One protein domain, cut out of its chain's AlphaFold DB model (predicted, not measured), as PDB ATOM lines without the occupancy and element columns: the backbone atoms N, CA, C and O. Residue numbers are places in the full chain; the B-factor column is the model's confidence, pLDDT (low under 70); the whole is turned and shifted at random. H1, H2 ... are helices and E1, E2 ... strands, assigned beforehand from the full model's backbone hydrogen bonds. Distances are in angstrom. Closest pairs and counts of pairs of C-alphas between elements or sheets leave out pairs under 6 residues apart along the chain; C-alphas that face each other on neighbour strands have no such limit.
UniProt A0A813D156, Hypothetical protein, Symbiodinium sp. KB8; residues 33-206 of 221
ATOM      1  N   GLU A  33      50.885  -7.662  20.594       88.69
ATOM      2  CA  GLU A  33      50.824  -7.783  22.050       88.69
ATOM      3  C   GLU A  33      50.485  -6.450  22.733       88.69
ATOM      4  O   GLU A  33      49.534  -6.375  23.514       88.69
ATOM      5  N   LEU A  34      51.197  -5.373  22.375       87.81
ATOM      6  CA  LEU A  34      50.938  -4.027  22.894       87.81
ATOM      7  C   LEU A  34      49.546  -3.533  22.498       87.81
ATOM      8  O   LEU A  34      48.832  -2.958  23.318       87.81
ATOM      9  N   THR A  35      49.142  -3.795  21.253       91.06
ATOM     10  CA  THR A  35      47.807  -3.441  20.760       91.06
ATOM     11  C   THR A  35      46.721  -4.187  21.542       91.06
ATOM     12  O   THR A  35      45.694  -3.606  21.885       91.06
ATOM     13  N   ASP A  36      46.936  -5.458  21.876       91.81
ATOM     14  CA  ASP A  36      45.980  -6.272  22.627       91.81
ATOM     15  C   ASP A  36      45.851  -5.836  24.083       91.81
ATOM     16  O   ASP A  36      44.729  -5.722  24.586       91.81
ATOM     17  N   VAL A  37      46.972  -5.544  24.752       89.94
ATOM     18  CA  VAL A  37      46.956  -4.950  26.097       89.94
ATOM     19  C   VAL A  37      46.220  -3.613  26.057       89.94
ATOM     20  O   VAL A  37      45.260  -3.426  26.804       89.94
ATOM     21  N   ALA A  38      46.582  -2.728  25.125       92.12
ATOM     22  CA  ALA A  38      45.962  -1.417  25.000       92.12
ATOM     23  C   ALA A  38      44.449  -1.506  24.751       92.12
ATOM     24  O   ALA A  38      43.679  -0.829  25.432       92.12
ATOM     25  N   ARG A  39      43.987  -2.390  23.856       94.44
ATOM     26  CA  ARG A  39      42.549  -2.612  23.621       94.44
ATOM     27  C   ARG A  39      41.819  -3.099  24.868       94.44
ATOM     28  O   ARG A  39      40.722  -2.622  25.149       94.44
ATOM     29  N   ARG A  40      42.400  -4.040  25.622       92.94
ATOM     30  CA  ARG A  40      41.773  -4.547  26.855       92.94
ATOM     31  C   ARG A  40      41.666  -3.459  27.915       92.94
ATOM     32  O   ARG A  40      40.594  -3.294  28.492       92.94
ATOM     33  N   THR A  41      42.738  -2.706  28.128       93.06
ATOM     34  CA  THR A  41      42.803  -1.650  29.142       93.06
ATOM     35  C   THR A  41      41.940  -0.438  28.777       93.06
ATOM     36  O   THR A  41      41.301   0.144  29.653       93.06
ATOM     37  N   ALA A  42      41.814  -0.105  27.489       96.44
ATOM     38  CA  ALA A  42      40.954   0.975  26.997       96.44
ATOM     39  C   ALA A  42      39.482   0.833  27.423       96.44
ATOM     40  O   ALA A  42      38.789   1.834  27.597       96.44
ATOM     41  N   ARG A  43      39.006  -0.399  27.652       96.94
ATOM     42  CA  ARG A  43      37.638  -0.675  28.124       96.94
ATOM     43  C   ARG A  43      37.340  -0.072  29.499       96.94
ATOM     44  O   ARG A  43      36.176   0.059  29.843       96.94
ATOM     45  N   PHE A  44      38.363   0.284  30.276       97.62
ATOM     46  CA  PHE A  44      38.215   0.976  31.559       97.62
ATOM     47  C   PHE A  44      38.189   2.503  31.431       97.62
ATOM     48  O   PHE A  44      38.182   3.202  32.438       97.62
ATOM     49  N   LEU A  45      38.239   3.039  30.214       98.00
ATOM     50  CA  LEU A  45      38.315   4.478  29.978       98.00
ATOM     51  C   LEU A  45      37.083   5.013  29.241       98.00
ATOM     52  O   LEU A  45      36.888   6.227  29.207       98.00
ATOM     53  N   SER A  46      36.265   4.137  28.653       97.56
ATOM     54  CA  SER A  46      35.169   4.487  27.747       97.56
ATOM     55  C   SER A  46      34.194   5.506  28.333       97.56
ATOM     56  O   SER A  46      33.904   6.499  27.667       97.56
ATOM     57  N   CYS A  47      33.734   5.318  29.574       97.62
ATOM     58  CA  CYS A  47      32.817   6.252  30.224       97.62
ATOM     59  C   CYS A  47      33.428   7.654  30.317       97.62
ATOM     60  O   CYS A  47      32.843   8.638  29.862       97.62
ATOM     61  N   ARG A  48      34.633   7.743  30.896       97.75
ATOM     62  CA  ARG A  48      35.266   9.033  31.178       97.75
ATOM     63  C   ARG A  48      35.705   9.743  29.901       97.75
ATOM     64  O   ARG A  48      35.499  10.945  29.785       97.75
ATOM     65  N   VAL A  49      36.260   9.007  28.940       98.19
ATOM     66  CA  VAL A  49      36.646   9.547  27.630       98.19
ATOM     67  C   VAL A  49      35.424  10.081  26.883       98.19
ATOM     68  O   VAL A  49      35.497  11.173  26.325       98.19
ATOM     69  N   CYS A  50      34.292   9.368  26.919       98.31
ATOM     70  CA  CYS A  50      33.046   9.849  26.323       98.31
ATOM     71  C   CYS A  50      32.605  11.182  26.934       98.31
ATOM     72  O   CYS A  50      32.339  12.135  26.204       98.31
ATOM     73  N   GLU A  51      32.578  11.280  28.267       97.75
ATOM     74  CA  GLU A  51      32.162  12.502  28.962       97.75
ATOM     75  C   GLU A  51      33.044  13.714  28.619       97.75
ATOM     76  O   GLU A  51      32.528  14.810  28.375       97.75
ATOM     77  N   GLU A  52      34.367  13.524  28.589       97.69
ATOM     78  CA  GLU A  52      35.304  14.591  28.227       97.69
ATOM     79  C   GLU A  52      35.160  14.987  26.759       97.69
ATOM     80  O   GLU A  52      35.126  16.178  26.429       97.69
ATOM     81  N   ARG A  53      35.000  14.000  25.868       96.88
ATOM     82  CA  ARG A  53      34.838  14.276  24.442       96.88
ATOM     83  C   ARG A  53      33.534  15.015  24.168       96.88
ATOM     84  O   ARG A  53      33.574  16.039  23.495       96.88
ATOM     85  N   VAL A  54      32.412  14.591  24.754       96.56
ATOM     86  CA  VAL A  54      31.128  15.312  24.671       96.56
ATOM     87  C   VAL A  54      31.272  16.762  25.125       96.56
ATOM     88  O   VAL A  54      30.788  17.661  24.441       96.56
ATOM     89  N   THR A  55      31.974  17.002  26.236       95.50
ATOM     90  CA  THR A  55      32.206  18.362  26.745       95.50
ATOM     91  C   THR A  55      32.972  19.215  25.727       95.50
ATOM     92  O   THR A  55      32.646  20.386  25.532       95.50
ATOM     93  N   SER A  56      33.951  18.634  25.027       95.06
ATOM     94  CA  SER A  56      34.697  19.336  23.971       95.06
ATOM     95  C   SER A  56      33.874  19.604  22.701       95.06
ATOM     96  O   SER A  56      34.170  20.540  21.965       95.06
ATOM     97  N   LEU A  57      32.819  18.817  22.460       94.50
ATOM     98  CA  LEU A  57      31.992  18.882  21.252       94.50
ATOM     99  C   LEU A  57      30.767  19.802  21.387       94.50
ATOM    100  O   LEU A  57      30.019  19.947  20.427       94.50
ATOM    101  N   LEU A  58      30.543  20.459  22.532       92.44
ATOM    102  CA  LEU A  58      29.327  21.261  22.775       92.44
ATOM    103  C   LEU A  58      29.102  22.381  21.758       92.44
ATOM    104  O   LEU A  58      27.966  22.619  21.351       92.44
ATOM    105  N   ALA A  59      30.173  23.060  21.341       89.00
ATOM    106  CA  ALA A  59      30.084  24.102  20.322       89.00
ATOM    107  C   ALA A  59      29.696  23.523  18.953       89.00
ATOM    108  O   ALA A  59      28.900  24.129  18.238       89.00
ATOM    109  N   ILE A  60      30.208  22.332  18.623       89.75
ATOM    110  CA  ILE A  60      29.874  21.618  17.386       89.75
ATOM    111  C   ILE A  60      28.416  21.165  17.436       89.75
ATOM    112  O   ILE A  60      27.659  21.514  16.539       89.75
ATOM    113  N   PHE A  61      27.981  20.519  18.526       89.75
ATOM    114  CA  PHE A  61      26.577  20.139  18.717       89.75
ATOM    115  C   PHE A  61      25.634  21.326  18.533       89.75
ATOM    116  O   PHE A  61      24.665  21.229  17.791       89.75
ATOM    117  N   ARG A  62      25.923  22.463  19.179       89.56
ATOM    118  CA  ARG A  62      25.115  23.675  19.023       89.56
ATOM    119  C   ARG A  62      25.065  24.126  17.562       89.56
ATOM    120  O   ARG A  62      23.977  24.359  17.050       89.56
ATOM    121  N   SER A  63      26.224  24.241  16.912       89.31
ATOM    122  CA  SER A  63      26.309  24.735  15.538       89.31
ATOM    123  C   SER A  63      25.584  23.822  14.549       89.31
ATOM    124  O   SER A  63      24.845  24.321  13.706       89.31
ATOM    125  N   GLU A  64      25.747  22.504  14.664       88.75
ATOM    126  CA  GLU A  64      25.083  21.543  13.778       88.75
ATOM    127  C   GLU A  64      23.568  21.514  13.999       88.75
ATOM    128  O   GLU A  64      22.815  21.482  13.028       88.75
ATOM    129  N   ILE A  65      23.098  21.630  15.249       86.12
ATOM    130  CA  ILE A  65      21.662  21.757  15.535       86.12
ATOM    131  C   ILE A  65      21.094  23.047  14.933       86.12
ATOM    132  O   ILE A  65      20.053  23.009  14.283       86.12
ATOM    133  N   GLU A  66      21.766  24.186  15.119       86.88
ATOM    134  CA  GLU A  66      21.319  25.476  14.575       86.88
ATOM    135  C   GLU A  66      21.271  25.463  13.039       86.88
ATOM    136  O   GLU A  66      20.308  25.958  12.448       86.88
ATOM    137  N   LYS A  67      22.269  24.849  12.386       85.19
ATOM    138  CA  LYS A  67      22.270  24.646  10.930       85.19
ATOM    139  C   LYS A  67      21.107  23.764  10.494       85.19
ATOM    140  O   LYS A  67      20.351  24.175   9.618       85.19
ATOM    141  N   ALA A  68      20.941  22.590  11.100       81.00
ATOM    142  CA  ALA A  68      19.892  21.646  10.723       81.00
ATOM    143  C   ALA A  68      18.489  22.245  10.922       81.00
ATOM    144  O   ALA A  68      17.641  22.146  10.039       81.00
ATOM    145  N   TYR A  69      18.284  22.968  12.026       78.12
ATOM    146  CA  TYR A  69      17.037  23.671  12.317       78.12
ATOM    147  C   TYR A  69      16.701  24.758  11.285       78.12
ATOM    148  O   TYR A  69      15.533  25.008  10.999       78.12
ATOM    149  N   SER A  70      17.709  25.424  10.712       76.75
ATOM    150  CA  SER A  70      17.475  26.469   9.705       76.75
ATOM    151  C   SER A  70      16.943  25.939   8.365       76.75
ATOM    152  O   SER A  70      16.509  26.737   7.536       76.75
ATOM    153  N   VAL A  71      16.972  24.616   8.151       74.94
ATOM    154  CA  VAL A  71      16.674  23.982   6.859       74.94
ATOM    155  C   VAL A  71      15.530  22.960   6.936       74.94
ATOM    156  O   VAL A  71      14.893  22.731   5.911       74.94
ATOM    157  N   ASP A  72      15.245  22.354   8.098       64.31
ATOM    158  CA  ASP A  72      14.351  21.187   8.188       64.31
ATOM    159  C   ASP A  72      13.568  21.071   9.516       64.31
ATOM    160  O   ASP A  72      14.058  21.459  10.581       64.31
ATOM    161  N   GLU A  73      12.370  20.475   9.463       63.47
ATOM    162  CA  GLU A  73      11.561  20.127  10.640       63.47
ATOM    163  C   GLU A  73      12.095  18.864  11.356       63.47
ATOM    164  O   GLU A  73      12.026  18.805  12.587       63.47
ATOM    165  N   ASP A  74      12.755  17.937  10.642       71.62
ATOM    166  CA  ASP A  74      13.269  16.656  11.184       71.62
ATOM    167  C   ASP A  74      14.771  16.689  11.551       71.62
ATOM    168  O   ASP A  74      15.513  15.706  11.473       71.62
ATOM    169  N   TRP A  75      15.259  17.850  11.987       75.19
ATOM    170  CA  TRP A  75      16.677  18.103  12.280       75.19
ATOM    171  C   TRP A  75      17.309  17.146  13.311       75.19
ATOM    172  O   TRP A  75      18.522  16.925  13.277       75.19
ATOM    173  N   ALA A  76      16.519  16.582  14.231       73.25
ATOM    174  CA  ALA A  76      17.021  15.685  15.271       73.25
ATOM    175  C   ALA A  76      17.580  14.374  14.689       73.25
ATOM    176  O   ALA A  76      18.584  13.870  15.192       73.25
ATOM    177  N   GLU A  77      16.984  13.868  13.605       75.81
ATOM    178  CA  GLU A  77      17.440  12.650  12.921       75.81
ATOM    179  C   GLU A  77      18.725  12.885  12.117       75.81
ATOM    180  O   GLU A  77      19.526  11.972  11.943       75.81
ATOM    181  N   LYS A  78      18.970  14.129  11.686       76.50
ATOM    182  CA  LYS A  78      20.142  14.517  10.880       76.50
ATOM    183  C   LYS A  78      21.352  14.940  11.706       76.50
ATOM    184  O   LYS A  78      22.459  15.048  11.177       76.50
ATOM    185  N   LEU A  79      21.172  15.175  13.007       80.81
ATOM    186  CA  LEU A  79      22.262  15.591  13.887       80.81
ATOM    187  C   LEU A  79      23.437  14.591  13.921       80.81
ATOM    188  O   LEU A  79      24.579  15.048  13.843       80.81
ATOM    189  N   PRO A  80      23.226  13.259  14.003       82.44
ATOM    190  CA  PRO A  80      24.325  12.300  13.923       82.44
ATOM    191  C   PRO A  80      25.145  12.436  12.632       82.44
ATOM    192  O   PRO A  80      26.373  12.406  12.686       82.44
ATOM    193  N   GLU A  81      24.484  12.642  11.488       82.12
ATOM    194  CA  GLU A  81      25.145  12.777  10.185       82.12
ATOM    195  C   GLU A  81      26.019  14.037  10.113       82.12
ATOM    196  O   GLU A  81      27.175  13.962   9.691       82.12
ATOM    197  N   GLY A  82      25.501  15.181  10.579       80.31
ATOM    198  CA  GLY A  82      26.233  16.457  10.584       80.31
ATOM    199  C   GLY A  82      27.450  16.465  11.514       80.31
ATOM    200  O   GLY A  82      28.442  17.146  11.260       80.31
ATOM    201  N   MET A  83      27.411  15.655  12.569       83.06
ATOM    202  CA  MET A  83      28.503  15.516  13.530       83.06
ATOM    203  C   MET A  83      29.645  14.605  13.028       83.06
ATOM    204  O   MET A  83      30.751  14.663  13.564       83.06
ATOM    205  N   GLY A  84      29.409  13.789  11.995       85.62
ATOM    206  CA  GLY A  84      30.407  12.901  11.394       85.62
ATOM    207  C   GLY A  84      30.564  11.546  12.093       85.62
ATOM    208  O   GLY A  84      29.870  11.203  13.042       85.62
ATOM    209  N   SER A  85      31.493  10.728  11.598       88.12
ATOM    210  CA  SER A  85      31.707   9.364  12.107       88.12
ATOM    211  C   SER A  85      32.480   9.329  13.431       88.12
ATOM    212  O   SER A  85      33.332  10.181  13.688       88.12
ATOM    213  N   ALA A  86      32.313   8.255  14.215       89.00
ATOM    214  CA  ALA A  86      33.110   8.002  15.423       89.00
ATOM    215  C   ALA A  86      34.628   8.075  15.165       89.00
ATOM    216  O   ALA A  86      35.390   8.544  16.005       89.00
ATOM    217  N   ARG A  87      35.088   7.656  13.978       89.25
ATOM    218  CA  ARG A  87      36.503   7.749  13.594       89.25
ATOM    219  C   ARG A  87      36.977   9.196  13.453       89.25
ATOM    220  O   ARG A  87      38.099   9.479  13.856       89.25
ATOM    221  N   GLN A  88      36.154  10.067  12.870       91.75
ATOM    222  CA  GLN A  88      36.455  11.494  12.734       91.75
ATOM    223  C   GLN A  88      36.376  12.182  14.093       91.75
ATOM    224  O   GLN A  88      37.301  12.878  14.471       91.75
ATOM    225  N   LEU A  89      35.331  11.915  14.876       92.88
ATOM    226  CA  LEU A  89      35.177  12.503  16.205       92.88
ATOM    227  C   LEU A  89      36.245  12.049  17.198       92.88
ATOM    228  O   LEU A  89      36.470  12.733  18.188       92.88
ATOM    229  N   CYS A  90      36.897  10.916  16.969       96.06
ATOM    230  CA  CYS A  90      37.920  10.366  17.853       96.06
ATOM    231  C   CYS A  90      39.306  10.339  17.193       96.06
ATOM    232  O   CYS A  90      40.111   9.437  17.456       96.06
ATOM    233  N   ASP A  91      39.594  11.284  16.299       94.81
ATOM    234  CA  ASP A  91      40.945  11.453  15.790       94.81
ATOM    235  C   ASP A  91      41.898  11.917  16.911       94.81
ATOM    236  O   ASP A  91      41.503  12.564  17.885       94.81
ATOM    237  N   MET A  92      43.171  11.535  16.805       95.31
ATOM    238  CA  MET A  92      44.137  11.821  17.867       95.31
ATOM    239  C   MET A  92      44.586  13.277  17.914       95.31
ATOM    240  O   MET A  92      45.120  13.670  18.944       95.31
ATOM    241  N   LYS A  93      44.374  14.080  16.868       95.12
ATOM    242  CA  LYS A  93      44.744  15.497  16.879       95.12
ATOM    243  C   LYS A  93      43.813  16.273  17.808       95.12
ATOM    244  O   LYS A  93      44.276  17.011  18.675       95.12
ATOM    245  N   ASP A  94      42.512  16.045  17.687       94.88
ATOM    246  CA  ASP A  94      41.529  16.659  18.576       94.88
ATOM    247  C   ASP A  94      41.594  16.082  19.996       94.88
ATOM    248  O   ASP A  94      41.518  16.818  20.986       94.88
ATOM    249  N   LEU A  95      41.744  14.756  20.116       96.69
ATOM    250  CA  LEU A  95      41.829  14.104  21.421       96.69
ATOM    251  C   LEU A  95      43.100  14.497  22.178       96.69
ATOM    252  O   LEU A  95      43.022  14.732  23.383       96.69
ATOM    253  N   SER A  96      44.258  14.604  21.519       96.38
ATOM    254  CA  SER A  96      45.483  15.049  22.191       96.38
ATOM    255  C   SER A  96      45.343  16.486  22.688       96.38
ATOM    256  O   SER A  96      45.674  16.750  23.842       96.38
ATOM    257  N   ALA A  97      44.782  17.394  21.881       96.31
ATOM    258  CA  ALA A  97      44.541  18.777  22.280       96.31
ATOM    259  C   ALA A  97      43.618  18.861  23.509       96.31
ATOM    260  O   ALA A  97      43.911  19.598  24.454       96.31
ATOM    261  N   LEU A  98      42.550  18.056  23.535       96.38
ATOM    262  CA  LEU A  98      41.650  17.934  24.685       96.38
ATOM    263  C   LEU A  98      42.388  17.448  25.942       96.38
ATOM    264  O   LEU A  98      42.304  18.084  26.996       96.38
ATOM    265  N   LEU A  99      43.113  16.332  25.837       96.62
ATOM    266  CA  LEU A  99      43.812  15.718  26.966       96.62
ATOM    267  C   LEU A  99      44.905  16.638  27.517       96.62
ATOM    268  O   LEU A  99      44.986  16.839  28.728       96.62
ATOM    269  N   LEU A 100      45.706  17.248  26.643       95.44
ATOM    270  CA  LEU A 100      46.774  18.171  27.025       95.44
ATOM    271  C   LEU A 100      46.211  19.453  27.644       95.44
ATOM    272  O   LEU A 100      46.672  19.869  28.708       95.44
ATOM    273  N   GLY A 101      45.173  20.039  27.038       94.44
ATOM    274  CA  GLY A 101      44.531  21.256  27.539       94.44
ATOM    275  C   GLY A 101      43.939  21.086  28.939       94.44
ATOM    276  O   GLY A 101      44.011  21.996  29.766       94.44
ATOM    277  N   GLN A 102      43.413  19.899  29.245       95.00
ATOM    278  CA  GLN A 102      42.893  19.576  30.574       95.00
ATOM    279  C   GLN A 102      43.926  18.938  31.523       95.00
ATOM    280  O   GLN A 102      43.626  18.719  32.703       95.00
ATOM    281  N   ARG A 103      45.140  18.659  31.032       95.56
ATOM    282  CA  ARG A 103      46.168  17.853  31.708       95.56
ATOM    283  C   ARG A 103      45.632  16.505  32.193       95.56
ATOM    284  O   ARG A 103      45.835  16.139  33.347       95.56
ATOM    285  N   LEU A 104      44.913  15.788  31.340       96.44
ATOM    286  CA  LEU A 104      44.436  14.438  31.617       96.44
ATOM    287  C   LEU A 104      45.494  13.411  31.219       96.44
ATOM    288  O   LEU A 104      46.039  13.482  30.120       96.44
ATOM    289  N   ASP A 105      45.744  12.438  32.091       95.50
ATOM    290  CA  ASP A 105      46.588  11.289  31.791       95.50
ATOM    291  C   ASP A 105      45.943   9.968  32.235       95.50
ATOM    292  O   ASP A 105      45.047   9.934  33.090       95.50
ATOM    293  N   ILE A 106      46.389   8.876  31.617       94.19
ATOM    294  CA  ILE A 106      46.009   7.516  31.975       94.19
ATOM    295  C   ILE A 106      46.895   7.042  33.123       94.19
ATOM    296  O   ILE A 106      48.114   6.937  32.993       94.19
ATOM    297  N   ASP A 107      46.228   6.692  34.214       92.12
ATOM    298  CA  ASP A 107      46.775   5.990  35.366       92.12
ATOM    299  C   ASP A 107      46.436   4.496  35.236       92.12
ATOM    300  O   ASP A 107      45.255   4.133  35.136       92.12
ATOM    301  N   LEU A 108      47.475   3.662  35.153       91.19
ATOM    302  CA  LEU A 108      47.391   2.212  34.970       91.19
ATOM    303  C   LEU A 108      47.554   1.526  36.322       91.19
ATOM    304  O   LEU A 108      48.508   1.798  37.046       91.19
ATOM    305  N   HIS A 109      46.652   0.604  36.635       89.75
ATOM    306  CA  HIS A 109      46.635  -0.098  37.915       89.75
ATOM    307  C   HIS A 109      47.259  -1.490  37.784       89.75
ATOM    308  O   HIS A 109      47.189  -2.124  36.728       89.75
ATOM    309  N   ASP A 110      47.818  -2.004  38.881       85.31
ATOM    310  CA  ASP A 110      48.425  -3.346  38.928       85.31
ATOM    311  C   ASP A 110      47.417  -4.481  38.704       85.31
ATOM    312  O   ASP A 110      47.787  -5.587  38.312       85.31
ATOM    313  N   ASP A 111      46.127  -4.211  38.911       83.81
ATOM    314  CA  ASP A 111      45.040  -5.143  38.607       83.81
ATOM    315  C   ASP A 111      44.684  -5.193  37.104       83.81
ATOM    316  O   ASP A 111      43.769  -5.915  36.702       83.81
ATOM    317  N   GLY A 112      45.404  -4.438  36.265       85.38
ATOM    318  CA  GLY A 112      45.199  -4.345  34.821       85.38
ATOM    319  C   GLY A 112      44.108  -3.357  34.397       85.38
ATOM    320  O   GLY A 112      43.866  -3.199  33.194       85.38
ATOM    321  N   SER A 113      43.448  -2.692  35.351       91.69
ATOM    322  CA  SER A 113      42.491  -1.627  35.062       91.69
ATOM    323  C   SER A 113      43.193  -0.301  34.751       91.69
ATOM    324  O   SER A 113      44.406  -0.148  34.893       91.69
ATOM    325  N   ALA A 114      42.415   0.682  34.303       94.81
ATOM    326  CA  ALA A 114      42.907   2.032  34.073       94.81
ATOM    327  C   ALA A 114      41.891   3.094  34.489       94.81
ATOM    328  O   ALA A 114      40.689   2.837  34.649       94.81
ATOM    329  N   SER A 115      42.387   4.313  34.660       95.50
ATOM    330  CA  SER A 115      41.571   5.498  34.907       95.50
ATOM    331  C   SER A 115      42.156   6.718  34.209       95.50
ATOM    332  O   SER A 115      43.361   6.930  34.260       95.50
ATOM    333  N   LEU A 116      41.292   7.544  33.618       96.44
ATOM    334  CA  LEU A 116      41.671   8.855  33.102       96.44
ATOM    335  C   LEU A 116      41.537   9.885  34.230       96.44
ATOM    336  O   LEU A 116      40.432  10.102  34.739       96.44
ATOM    337  N   LYS A 117      42.648  10.491  34.644       94.62
ATOM    338  CA  LYS A 117      42.711  11.418  35.783       94.62
ATOM    339  C   LYS A 117      43.463  12.684  35.404       94.62
ATOM    340  O   LYS A 117      44.245  12.698  34.463       94.62
ATOM    341  N   LYS A 118      43.255  13.755  36.169       94.31
ATOM    342  CA  LYS A 118      44.080  14.956  36.045       94.31
ATOM    343  C   LYS A 118      45.490  14.652  36.555       94.31
ATOM    344  O   LYS A 118      45.641  14.225  37.699       94.31
ATOM    345  N   ALA A 119      46.490  14.872  35.713       91.44
ATOM    346  CA  ALA A 119      47.890  14.691  36.046       91.44
ATOM    347  C   ALA A 119      48.318  15.673  37.143       91.44
ATOM    348  O   ALA A 119      47.857  16.821  37.204       91.44
ATOM    349  N   VAL A 120      49.234  15.225  38.001       90.00
ATOM    350  CA  VAL A 120      49.884  16.109  38.972       90.00
ATOM    351  C   VAL A 120      50.743  17.143  38.239       90.00
ATOM    352  O   VAL A 120      51.224  16.904  37.134       90.00
ATOM    353  N   VAL A 121      50.940  18.319  38.842       83.75
ATOM    354  CA  VAL A 121      51.587  19.471  38.177       83.75
ATOM    355  C   VAL A 121      52.977  19.136  37.627       83.75
ATOM    356  O   VAL A 121      53.360  19.658  36.580       83.75
ATOM    357  N   THR A 122      53.704  18.246  38.296       83.56
ATOM    358  CA  THR A 122      55.065  17.824  37.948       83.56
ATOM    359  C   THR A 122      55.129  16.706  36.908       83.56
ATOM    360  O   THR A 122      56.210  16.421  36.409       83.56
ATOM    361  N   GLN A 123      54.005  16.061  36.589       85.12
ATOM    362  CA  GLN A 123      53.952  14.983  35.608       85.12
ATOM    363  C   GLN A 123      53.810  15.567  34.206       85.12
ATOM    364  O   GLN A 123      52.898  16.361  33.930       85.12
ATOM    365  N   GLU A 124      54.720  15.158  33.327       86.50
ATOM    366  CA  GLU A 124      54.623  15.424  31.901       86.50
ATOM    367  C   GLU A 124      53.487  14.587  31.304       86.50
ATOM    368  O   GLU A 124      53.363  13.392  31.575       86.50
ATOM    369  N   VAL A 125      52.631  15.235  30.516       91.19
ATOM    370  CA  VAL A 125      51.520  14.592  29.811       91.19
ATOM    371  C   VAL A 125      51.853  14.623  28.331       91.19
ATOM    372  O   VAL A 125      52.083  15.696  27.775       91.19
ATOM    373  N   PHE A 126      51.865  13.456  27.692       92.00
ATOM    374  CA  PHE A 126      52.266  13.318  26.299       92.00
ATOM    375  C   PHE A 126      51.253  12.479  25.522       92.00
ATOM    376  O   PHE A 126      50.952  11.355  25.905       92.00
ATOM    377  N   TYR A 127      50.745  13.022  24.413       93.19
ATOM    378  CA  TYR A 127      49.851  12.335  23.480       93.19
ATOM    379  C   TYR A 127      50.182  12.786  22.048       93.19
ATOM    380  O   TYR A 127      49.844  13.915  21.694       93.19
ATOM    381  N   PRO A 128      50.834  11.964  21.200       92.50
ATOM    382  CA  PRO A 128      51.049  12.318  19.799       92.50
ATOM    383  C   PRO A 128      49.721  12.474  19.051       92.50
ATOM    384  O   PRO A 128      48.804  11.670  19.232       92.50
ATOM    385  N   GLU A 129      49.656  13.471  18.167       92.19
ATOM    386  CA  GLU A 129      48.485  13.764  17.321       92.19
ATOM    387  C   GLU A 129      48.244  12.701  16.241       92.19
ATOM    388  O   GLU A 129      47.133  12.542  15.745       92.19
ATOM    389  N   THR A 130      49.291  11.972  15.847       88.12
ATOM    390  CA  THR A 130      49.221  10.919  14.830       88.12
ATOM    391  C   THR A 130      49.825   9.635  15.374       88.12
ATOM    392  O   THR A 130      50.912   9.644  15.949       88.12
ATOM    393  N   LEU A 131      49.121   8.527  15.157       85.12
ATOM    394  CA  LEU A 131      49.596   7.183  15.457       85.12
ATOM    395  C   LEU A 131      49.895   6.457  14.152       85.12
ATOM    396  O   LEU A 131      49.054   6.412  13.256       85.12
ATOM    397  N   HIS A 132      51.079   5.866  14.061       83.25
ATOM    398  CA  HIS A 132      51.459   4.985  12.962       83.25
ATOM    399  C   HIS A 132      52.310   3.826  13.488       83.25
ATOM    400  O   HIS A 132      52.792   3.868  14.619       83.25
ATOM    401  N   SER A 133      52.479   2.776  12.680       76.00
ATOM    402  CA  SER A 133      53.105   1.510  13.097       76.00
ATOM    403  C   SER A 133      54.519   1.673  13.667       76.00
ATOM    404  O   SER A 133      54.899   0.958  14.586       76.00
ATOM    405  N   GLU A 134      55.291   2.632  13.164       78.31
ATOM    406  CA  GLU A 134      56.662   2.911  13.625       78.31
ATOM    407  C   GLU A 134      56.733   3.843  14.849       78.31
ATOM    408  O   GLU A 134      57.777   3.947  15.489       78.31
ATOM    409  N   ARG A 135      55.638   4.541  15.177       79.88
ATOM    410  CA  ARG A 135      55.537   5.478  16.309       79.88
ATOM    411  C   ARG A 135      54.209   5.252  17.022       79.88
ATOM    412  O   ARG A 135      53.281   6.060  16.946       79.88
ATOM    413  N   PHE A 136      54.123   4.117  17.703       88.06
ATOM    414  CA  PHE A 136      52.976   3.744  18.510       88.06
ATOM    415  C   PHE A 136      53.111   4.326  19.916       88.06
ATOM    416  O   PHE A 136      54.133   4.160  20.574       88.06
ATOM    417  N   HIS A 137      52.055   4.986  20.386       92.25
ATOM    418  CA  HIS A 137      51.920   5.414  21.773       92.25
ATOM    419  C   HIS A 137      50.696   4.735  22.375       92.25
ATOM    420  O   HIS A 137      49.562   4.996  21.961       92.25
ATOM    421  N   TYR A 138      50.919   3.856  23.347       90.69
ATOM    422  CA  TYR A 138      49.872   2.985  23.871       90.69
ATOM    423  C   TYR A 138      48.751   3.772  24.569       90.69
ATOM    424  O   TYR A 138      47.585   3.471  24.326       90.69
ATOM    425  N   LYS A 139      49.063   4.820  25.351       93.69
ATOM    426  CA  LYS A 139      48.039   5.661  26.004       93.69
ATOM    427  C   LYS A 139      47.172   6.390  24.978       93.69
ATOM    428  O   LYS A 139      45.950   6.386  25.098       93.69
ATOM    429  N   SER A 140      47.775   6.946  23.924       95.75
ATOM    430  CA  SER A 140      47.018   7.557  22.820       95.75
ATOM    431  C   SER A 140      46.101   6.548  22.150       95.75
ATOM    432  O   SER A 140      44.924   6.825  21.943       95.75
ATOM    433  N   TYR A 141      46.618   5.352  21.863       95.69
ATOM    434  CA  TYR A 141      45.809   4.292  21.280       95.69
ATOM    435  C   TYR A 141      44.655   3.885  22.209       95.69
ATOM    436  O   TYR A 141      43.531   3.716  21.743       95.69
ATOM    437  N   MET A 142      44.899   3.772  23.520       96.25
ATOM    438  CA  MET A 142      43.864   3.463  24.509       96.25
ATOM    439  C   MET A 142      42.747   4.510  24.508       96.25
ATOM    440  O   MET A 142      41.578   4.131  24.429       96.25
ATOM    441  N   VAL A 143      43.078   5.809  24.557       97.38
ATOM    442  CA  VAL A 143      42.059   6.873  24.542       97.38
ATOM    443  C   VAL A 143      41.298   6.892  23.220       97.38
ATOM    444  O   VAL A 143      40.069   6.928  23.235       97.38
ATOM    445  N   GLN A 144      41.999   6.816  22.085       97.25
ATOM    446  CA  GLN A 144      41.352   6.777  20.776       97.25
ATOM    447  C   GLN A 144      40.402   5.582  20.655       97.25
ATOM    448  O   GLN A 144      39.257   5.745  20.239       97.25
ATOM    449  N   HIS A 145      40.848   4.390  21.061       97.38
ATOM    450  CA  HIS A 145      40.024   3.188  21.018       97.38
ATOM    451  C   HIS A 145      38.811   3.293  21.952       97.38
ATOM    452  O   HIS A 145      37.699   2.951  21.552       97.38
ATOM    453  N   ALA A 146      39.002   3.802  23.172       98.19
ATOM    454  CA  ALA A 146      37.925   4.017  24.135       98.19
ATOM    455  C   ALA A 146      36.885   5.026  23.622       98.19
ATOM    456  O   ALA A 146      35.687   4.777  23.754       98.19
ATOM    457  N   CYS A 147      37.345   6.121  23.004       98.31
ATOM    458  CA  CYS A 147      36.497   7.127  22.371       98.31
ATOM    459  C   CYS A 147      35.673   6.505  21.244       98.31
ATOM    460  O   CYS A 147      34.448   6.579  21.276       98.31
ATOM    461  N   GLN A 148      36.329   5.824  20.297       97.56
ATOM    462  CA  GLN A 148      35.649   5.191  19.166       97.56
ATOM    463  C   GLN A 148      34.584   4.206  19.647       97.56
ATOM    464  O   GLN A 148      33.458   4.249  19.176       97.56
ATOM    465  N   LYS A 149      34.901   3.381  20.652       97.56
ATOM    466  CA  LYS A 149      33.945   2.422  21.217       97.56
ATOM    467  C   LYS A 149      32.737   3.077  21.880       97.56
ATOM    468  O   LYS A 149      31.648   2.524  21.797       97.56
ATOM    469  N   ALA A 150      32.913   4.218  22.542       97.12
ATOM    470  CA  ALA A 150      31.791   4.954  23.119       97.12
ATOM    471  C   ALA A 150      30.934   5.637  22.041       97.12
ATOM    472  O   ALA A 150      29.710   5.630  22.137       97.12
ATOM    473  N   PHE A 151      31.570   6.182  21.002       96.19
ATOM    474  CA  PHE A 151      30.895   6.842  19.882       96.19
ATOM    475  C   PHE A 151      30.397   5.868  18.798       96.19
ATOM    476  O   PHE A 151      29.714   6.302  17.879       96.19
ATOM    477  N   ASP A 152      30.636   4.557  18.921       94.94
ATOM    478  CA  ASP A 152      29.913   3.541  18.137       94.94
ATOM    479  C   ASP A 152      28.385   3.644  18.391       94.94
ATOM    480  O   ASP A 152      27.598   3.302  17.514       94.94
ATOM    481  N   ASP A 153      27.964   4.164  19.555       94.19
ATOM    482  CA  ASP A 153      26.560   4.425  19.913       94.19
ATOM    483  C   ASP A 153      26.219   5.939  19.843       94.19
ATOM    484  O   ASP A 153      25.478   6.479  20.667       94.19
ATOM    485  N   MET A 154      26.801   6.666  18.885       92.12
ATOM    486  CA  MET A 154      26.679   8.127  18.766       92.12
ATOM    487  C   MET A 154      25.245   8.643  18.606       92.12
ATOM    488  O   MET A 154      24.936   9.719  19.119       92.12
ATOM    489  N   GLU A 155      24.365   7.890  17.948       92.25
ATOM    490  CA  GLU A 155      22.949   8.250  17.791       92.25
ATOM    491  C   GLU A 155      22.274   8.485  19.148       92.25
ATOM    492  O   GLU A 155      21.571   9.475  19.325       92.25
ATOM    493  N   LEU A 156      22.579   7.646  20.147       94.50
ATOM    494  CA  LEU A 156      22.064   7.787  21.511       94.50
ATOM    495  C   LEU A 156      22.509   9.112  22.154       94.50
ATOM    496  O   LEU A 156      21.738   9.754  22.871       94.50
ATOM    497  N   ILE A 157      23.754   9.530  21.902       95.19
ATOM    498  CA  ILE A 157      24.308  10.787  22.423       95.19
ATOM    499  C   ILE A 157      23.663  11.978  21.710       95.19
ATOM    500  O   ILE A 157      23.191  12.904  22.373       95.19
ATOM    501  N   ALA A 158      23.619  11.945  20.378       92.62
ATOM    502  CA  ALA A 158      23.052  13.004  19.552       92.62
ATOM    503  C   ALA A 158      21.570  13.241  19.879       92.62
ATOM    504  O   ALA A 158      21.177  14.375  20.141       92.62
ATOM    505  N   ASP A 159      20.773  12.180  19.981       92.31
ATOM    506  CA  ASP A 159      19.351  12.235  20.320       92.31
ATOM    507  C   ASP A 159      19.106  12.829  21.728       92.31
ATOM    508  O   ASP A 159      18.244  13.691  21.935       92.31
ATOM    509  N   ALA A 160      19.925  12.457  22.720       95.56
ATOM    510  CA  ALA A 160      19.862  13.066  24.050       95.56
ATOM    511  C   ALA A 160      20.177  14.573  24.027       95.56
ATOM    512  O   ALA A 160      19.486  15.360  24.686       95.56
ATOM    513  N   VAL A 161      21.198  14.981  23.268       94.69
ATOM    514  CA  VAL A 161      21.597  16.387  23.112       94.69
ATOM    515  C   VAL A 161      20.530  17.181  22.347       94.69
ATOM    516  O   VAL A 161      20.165  18.271  22.788       94.69
ATOM    517  N   ALA A 162      19.960  16.620  21.280       92.00
ATOM    518  CA  ALA A 162      18.874  17.220  20.506       92.00
ATOM    519  C   ALA A 162      17.646  17.500  21.387       92.00
ATOM    520  O   ALA A 162      17.172  18.636  21.472       92.00
ATOM    521  N   ARG A 163      17.182  16.510  22.159       92.75
ATOM    522  CA  ARG A 163      16.074  16.717  23.108       92.75
ATOM    523  C   ARG A 163      16.372  17.799  24.144       92.75
ATOM    524  O   ARG A 163      15.478  18.562  24.518       92.75
ATOM    525  N   ALA A 164      17.613  17.871  24.623       95.19
ATOM    526  CA  ALA A 164      18.018  18.898  25.575       95.19
ATOM    527  C   ALA A 164      18.009  20.299  24.952       95.19
ATOM    528  O   ALA A 164      17.533  21.231  25.604       95.19
ATOM    529  N   TYR A 165      18.460  20.433  23.701       93.25
ATOM    530  CA  TYR A 165      18.385  21.676  22.935       93.25
ATOM    531  C   TYR A 165      16.935  22.139  22.778       93.25
ATOM    532  O   TYR A 165      16.595  23.259  23.162       93.25
ATOM    533  N   GLU A 166      16.053  21.253  22.311       91.19
ATOM    534  CA  GLU A 166      14.637  21.572  22.110       91.19
ATOM    535  C   GLU A 166      13.965  21.991  23.425       91.19
ATOM    536  O   GLU A 166      13.249  22.995  23.500       91.19
ATOM    537  N   GLY A 167      14.258  21.267  24.505       93.00
ATOM    538  CA  GLY A 167      13.774  21.608  25.835       93.00
ATOM    539  C   GLY A 167      14.326  22.935  26.369       93.00
ATOM    540  O   GLY A 167      13.623  23.613  27.117       93.00
ATOM    541  N   ALA A 168      15.570  23.303  26.057       94.00
ATOM    542  CA  ALA A 168      16.166  24.581  26.454       94.00
ATOM    543  C   ALA A 168      15.525  25.745  25.686       94.00
ATOM    544  O   ALA A 168      15.108  26.736  26.288       94.00
ATOM    545  N   ARG A 169      15.348  25.572  24.374       90.50
ATOM    546  CA  ARG A 169      14.721  26.538  23.471       90.50
ATOM    547  C   ARG A 169      13.286  26.868  23.875       90.50
ATOM    548  O   ARG A 169      12.960  28.038  24.045       90.50
ATOM    549  N   ARG A 170      12.448  25.853  24.126       92.12
ATOM    550  CA  ARG A 170      11.056  26.046  24.593       92.12
ATOM    551  C   ARG A 170      10.960  26.831  25.903       92.12
ATOM    552  O   ARG A 170       9.937  27.449  26.172       92.12
ATOM    553  N   ARG A 171      12.014  26.793  26.721       95.00
ATOM    554  CA  ARG A 171      12.107  27.519  27.994       95.00
ATOM    555  C   ARG A 171      12.721  28.913  27.859       95.00
ATOM    556  O   ARG A 171      12.825  29.597  28.871       95.00
ATOM    557  N   GLY A 172      13.146  29.322  26.660       93.62
ATOM    558  CA  GLY A 172      13.881  30.572  26.463       93.62
ATOM    559  C   GLY A 172      15.189  30.608  27.259       93.62
ATOM    560  O   GLY A 172      15.539  31.647  27.812       93.62
ATOM    561  N   ALA A 173      15.866  29.461  27.390       95.31
ATOM    562  CA  ALA A 173      17.111  29.358  28.143       95.31
ATOM    563  C   ALA A 173      18.194  30.279  27.559       95.31
ATOM    564  O   ALA A 173      18.315  30.412  26.343       95.31
ATOM    565  N   SER A 174      19.015  30.873  28.428       95.56
ATOM    566  CA  SER A 174      20.197  31.620  27.991       95.56
ATOM    567  C   SER A 174      21.249  30.696  27.370       95.56
ATOM    568  O   SER A 174      21.265  29.495  27.641       95.56
ATOM    569  N   ASP A 175      22.195  31.251  26.612       91.44
ATOM    570  CA  ASP A 175      23.297  30.490  26.004       91.44
ATOM    571  C   ASP A 175      24.075  29.636  27.017       91.44
ATOM    572  O   ASP A 175      24.388  28.473  26.760       91.44
ATOM    573  N   ALA A 176      24.349  30.185  28.204       93.62
ATOM    574  CA  ALA A 176      25.026  29.448  29.267       93.62
ATOM    575  C   ALA A 176      24.178  28.268  29.769       93.62
ATOM    576  O   ALA A 176      24.689  27.159  29.941       93.62
ATOM    577  N   GLN A 177      22.873  28.482  29.969       95.81
ATOM    578  CA  GLN A 177      21.947  27.427  30.386       95.81
ATOM    579  C   GLN A 177      21.805  26.347  29.311       95.81
ATOM    580  O   GLN A 177      21.810  25.163  29.643       95.81
ATOM    581  N   LEU A 178      21.739  26.743  28.037       93.44
ATOM    582  CA  LEU A 178      21.722  25.830  26.903       93.44
ATOM    583  C   LEU A 178      22.958  24.924  26.936       93.44
ATOM    584  O   LEU A 178      22.805  23.709  27.036       93.44
ATOM    585  N   LEU A 179      24.169  25.492  26.950       93.94
ATOM    586  CA  LEU A 179      25.411  24.709  26.972       93.94
ATOM    587  C   LEU A 179      25.489  23.768  28.182       93.94
ATOM    588  O   LEU A 179      25.888  22.611  28.040       93.94
ATOM    589  N   MET A 180      25.055  24.222  29.362       95.50
ATOM    590  CA  MET A 180      24.972  23.370  30.553       95.50
ATOM    591  C   MET A 180      24.002  22.197  30.363       95.50
ATOM    592  O   MET A 180      24.305  21.075  30.779       95.50
ATOM    593  N   MET A 181      22.843  22.434  29.746       96.75
ATOM    594  CA  MET A 181      21.846  21.398  29.478       96.75
ATOM    595  C   MET A 181      22.333  20.388  28.438       96.75
ATOM    596  O   MET A 181      22.194  19.188  28.678       96.75
ATOM    597  N   LEU A 182      22.949  20.849  27.342       95.56
ATOM    598  CA  LEU A 182      23.553  19.973  26.333       95.56
ATOM    599  C   LEU A 182      24.644  19.101  26.961       95.56
ATOM    600  O   LEU A 182      24.630  17.884  26.793       95.56
ATOM    601  N   ASN A 183      25.532  19.702  27.762       96.44
ATOM    602  CA  ASN A 183      26.600  18.974  28.443       96.44
ATOM    603  C   ASN A 183      26.057  17.908  29.393       96.44
ATOM    604  O   ASN A 183      26.489  16.757  29.375       96.44
ATOM    605  N   ARG A 184      25.065  18.273  30.212       97.62
ATOM    606  CA  ARG A 184      24.428  17.329  31.131       97.62
ATOM    607  C   ARG A 184      23.780  16.169  30.378       97.62
ATOM    608  O   ARG A 184      23.932  15.028  30.807       97.62
ATOM    609  N   ALA A 185      23.064  16.456  29.294       97.62
ATOM    610  CA  ALA A 185      22.385  15.439  28.504       97.62
ATOM    611  C   ALA A 185      23.379  14.500  27.817       97.62
ATOM    612  O   ALA A 185      23.262  13.290  27.982       97.62
ATOM    613  N   GLY A 186      24.398  15.036  27.144       97.19
ATOM    614  CA  GLY A 186      25.410  14.219  26.478       97.19
ATOM    615  C   GLY A 186      26.209  13.352  27.459       97.19
ATOM    616  O   GLY A 186      26.392  12.163  27.215       97.19
ATOM    617  N   ARG A 187      26.600  13.884  28.628       97.75
ATOM    618  CA  ARG A 187      27.273  13.083  29.671       97.75
ATOM    619  C   ARG A 187      26.360  12.005  30.262       97.75
ATOM    620  O   ARG A 187      26.810  10.891  30.513       97.75
ATOM    621  N   ALA A 188      25.075  12.302  30.455       97.88
ATOM    622  CA  ALA A 188      24.098  11.298  30.878       97.88
ATOM    623  C   ALA A 188      23.835  10.236  29.796       97.88
ATOM    624  O   ALA A 188      23.485   9.106  30.122       97.88
ATOM    625  N   ALA A 189      24.003  10.580  28.521       97.81
ATOM    626  CA  ALA A 189      23.918   9.642  27.411       97.81
ATOM    627  C   ALA A 189      25.162   8.735  27.360       97.81
ATOM    628  O   ALA A 189      25.034   7.522  27.214       97.81
ATOM    629  N   CYS A 190      26.358   9.285  27.611       98.19
ATOM    630  CA  CYS A 190      27.598   8.509  27.716       98.19
ATOM    631  C   CYS A 190      27.483   7.324  28.684       98.19
ATOM    632  O   CYS A 190      27.949   6.234  28.355       98.19
ATOM    633  N   SER A 191      26.821   7.499  29.836       97.31
ATOM    634  CA  SER A 191      26.645   6.423  30.826       97.31
ATOM    635  C   SER A 191      25.743   5.270  30.364       97.31
ATOM    636  O   SER A 191      25.752   4.201  30.972       97.31
ATOM    637  N   GLN A 192      24.990   5.480  29.284       97.75
ATOM    638  CA  GLN A 192      24.078   4.507  28.684       97.75
ATOM    639  C   GLN A 192      24.667   3.833  27.441       97.75
ATOM    640  O   GLN A 192      24.122   2.827  26.990       97.75
ATOM    641  N   THR A 193      25.785   4.339  26.907       98.00
ATOM    642  CA  THR A 193      26.511   3.667  25.818       98.00
ATOM    643  C   THR A 193      26.932   2.268  26.258       98.00
ATOM    644  O   THR A 193      27.317   2.041  27.413       98.00
ATOM    645  N   ARG A 194      26.911   1.311  25.331       98.00
ATOM    646  CA  ARG A 194      27.318  -0.075  25.581       98.00
ATOM    647  C   ARG A 194      28.738  -0.145  26.126       98.00
ATOM    648  O   ARG A 194      28.981  -0.889  27.071       98.00
ATOM    649  N   ALA A 195      29.650   0.665  25.586       97.50
ATOM    650  CA  ALA A 195      31.032   0.716  26.053       97.50
ATOM    651  C   ALA A 195      31.131   1.126  27.532       97.50
ATOM    652  O   ALA A 195      31.858   0.489  28.292       97.50
ATOM    653  N   CYS A 196      30.365   2.133  27.968       97.88
ATOM    654  CA  CYS A 196      30.365   2.552  29.367       97.88
ATOM    655  C   CYS A 196      29.636   1.557  30.291       97.88
ATOM    656  O   CYS A 196      30.092   1.263  31.399       97.88
ATOM    657  N   VAL A 197      28.532   0.968  29.829       98.06
ATOM    658  CA  VAL A 197      27.840  -0.099  30.567       98.06
ATOM    659  C   VAL A 197      28.764  -1.303  30.779       98.06
ATOM    660  O   VAL A 197      28.817  -1.864  31.878       98.06
ATOM    661  N   ASP A 198      29.517  -1.691  29.751       97.44
ATOM    662  CA  ASP A 198      30.469  -2.795  29.823       97.44
ATOM    663  C   ASP A 198      31.678  -2.457  30.700       97.44
ATOM    664  O   ASP A 198      32.092  -3.310  31.488       97.44
ATOM    665  N   GLU A 199      32.180  -1.217  30.670       97.38
ATOM    666  CA  GLU A 199      33.147  -0.720  31.658       97.38
ATOM    667  C   GLU A 199      32.627  -0.927  33.091       97.38
ATOM    668  O   GLU A 199      33.314  -1.501  33.942       97.38
ATOM    669  N   GLY A 200      31.389  -0.505  33.365       96.62
ATOM    670  CA  GLY A 200      30.769  -0.645  34.682       96.62
ATOM    671  C   GLY A 200      30.648  -2.105  35.133       96.62
ATOM    672  O   GLY A 200      30.908  -2.419  36.299       96.62
ATOM    673  N   LYS A 201      30.297  -3.021  34.220       96.38
ATOM    674  CA  LYS A 201      30.271  -4.469  34.494       96.38
ATOM    675  C   LYS A 201      31.670  -5.015  34.787       96.38
ATOM    676  O   LYS A 201      31.824  -5.773  35.745       96.38
ATOM    677  N   LEU A 202      32.681  -4.606  34.015       94.25
ATOM    678  CA  LEU A 202      34.074  -5.011  34.228       94.25
ATOM    679  C   LEU A 202      34.559  -4.592  35.614       94.25
ATOM    680  O   LEU A 202      35.008  -5.440  36.385       94.25
ATOM    681  N   ARG A 203      34.377  -3.317  35.979       93.50
ATOM    682  CA  ARG A 203      34.767  -2.798  37.300       93.50
ATOM    683  C   ARG A 203      34.090  -3.560  38.444       93.50
ATOM    684  O   ARG A 203      34.750  -3.918  39.416       93.50
ATOM    685  N   LYS A 204      32.795  -3.877  38.314       93.25
ATOM    686  CA  LYS A 204      32.064  -4.688  39.308       93.25
ATOM    687  C   LYS A 204      32.613  -6.110  39.423       93.25
ATOM    688  O   LYS A 204      32.741  -6.611  40.537       93.25
ATOM    689  N   SER A 205      32.952  -6.749  38.301       90.19
ATOM    690  CA  SER A 205      33.528  -8.100  38.317       90.19
ATOM    691  C   SER A 205      34.887  -8.148  39.024       90.19
ATOM    692  O   SER A 205      35.150  -9.094  39.763       90.19
ATOM    693  N   MET A 206      35.702  -7.098  38.883       86.69
ATOM    694  CA  MET A 206      36.994  -6.983  39.566       86.69
ATOM    695  C   MET A 206      36.839  -6.710  41.065       86.69
ATOM    696  O   MET A 206      37.525  -7.331  41.867       86.69
TER     697      MET A 206
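Overview. This is residues 33 to 206 of the 221 residues of the protein "Hypothetical protein" of Symbiodinium sp. KB8 (UniProt A0A813D156). What is the main picture? H2 and H7 meet about perpendicular in the middle; towards one end of the long axis lies the helical hairpin H8 and H9 with H3 and H4, towards the other a small strand hairpin, E1 and E2, with H1 and H6 near it. H5 packs on H7, and H10 packs on H2 with residues 195 to 199. What is it made of? The 174 printed residues hold ten named helices and an antiparallel sheet of two named strands, in the order H1 to H6, E1, E2, H7 to H10; the class is mostly helix. It is compact, with a radius of gyration of the C-alphas of 16.9 A, and spans 50 by 34 by 30 A.

Arrangement. What meets the hub? H1, residues 33 to 42, touches the hub H7, residues 138 to 151, with the C-alphas of Ala 42 and Met 142 closest, 4.6 A. H2, residues 46 to 56, touches H7 about perpendicular, at 80 degrees, closest at Ser 46 and Ala 146, 4.6 A between C-alphas. Parts of H7 alone touch H5, residues 86 to 89, closest C-alphas Ala 86 and Phe 151 at 5.1 A, and H6, residues 92 to 102, closest C-alphas Met 92 and Gln 144 at 6.5 A. What lies beyond H2? H3, residues 58 to 69, touches H4, residues 75 to 83, closest C-alphas Ala 68 and Trp 75 at 5.0 A; H4 touches H8, residues 154 to 170, closest C-alphas Ala 76 and Ala 162 at 5.8 A. H8 and H9, residues 175 to 190, form a helical hairpin at a shallow tilt of 30 degrees, closest C-alphas Ile 157 and Ala 189 at 5.1 A. Residues 183 to 190 of H9 alone touch H2, closest C-alphas Glu 51 and Arg 187 at 5.0 A, and residues 195 to 199 alone of H10, residues 194 to 206, touch H2, closest C-alphas Cys 47 and Cys 196 at 4.5 A. How do the backbones pair? E1, residues 104 to 108, and E2, residues 114 to 118, are an antiparallel hairpin with N 105 and O 117 within hydrogen-bond range at 2.8 A. Every O i to N i+4 pair is within range in H1, H2, H3 and H6 to H10, and 3 of 5 in H4; H5 is too short for such a pair, and its one O i to N i+3 pair is not within range.

Along the chain. Where are the ends? C-alpha 33, in H1, is at (50.824, -7.783, 22.050), and C-alpha 206, in H10, at (36.994, -6.983, 39.566). Which elements are long? From first to last C-alpha H8 is 24.5 A, H9 22.5 A and H7 19.8 A.

Size, cuts and confidence. How far does it reach? The two C-alphas farthest apart, those of Glu 33 and Gly 172, are 53.4 A apart. Is it continuous and confident? The printed part has no cut, and the link E2 to H7, 19 residues, is long. The mean pLDDT of the printed part is 91.7; residues 72 to 73 are under 70.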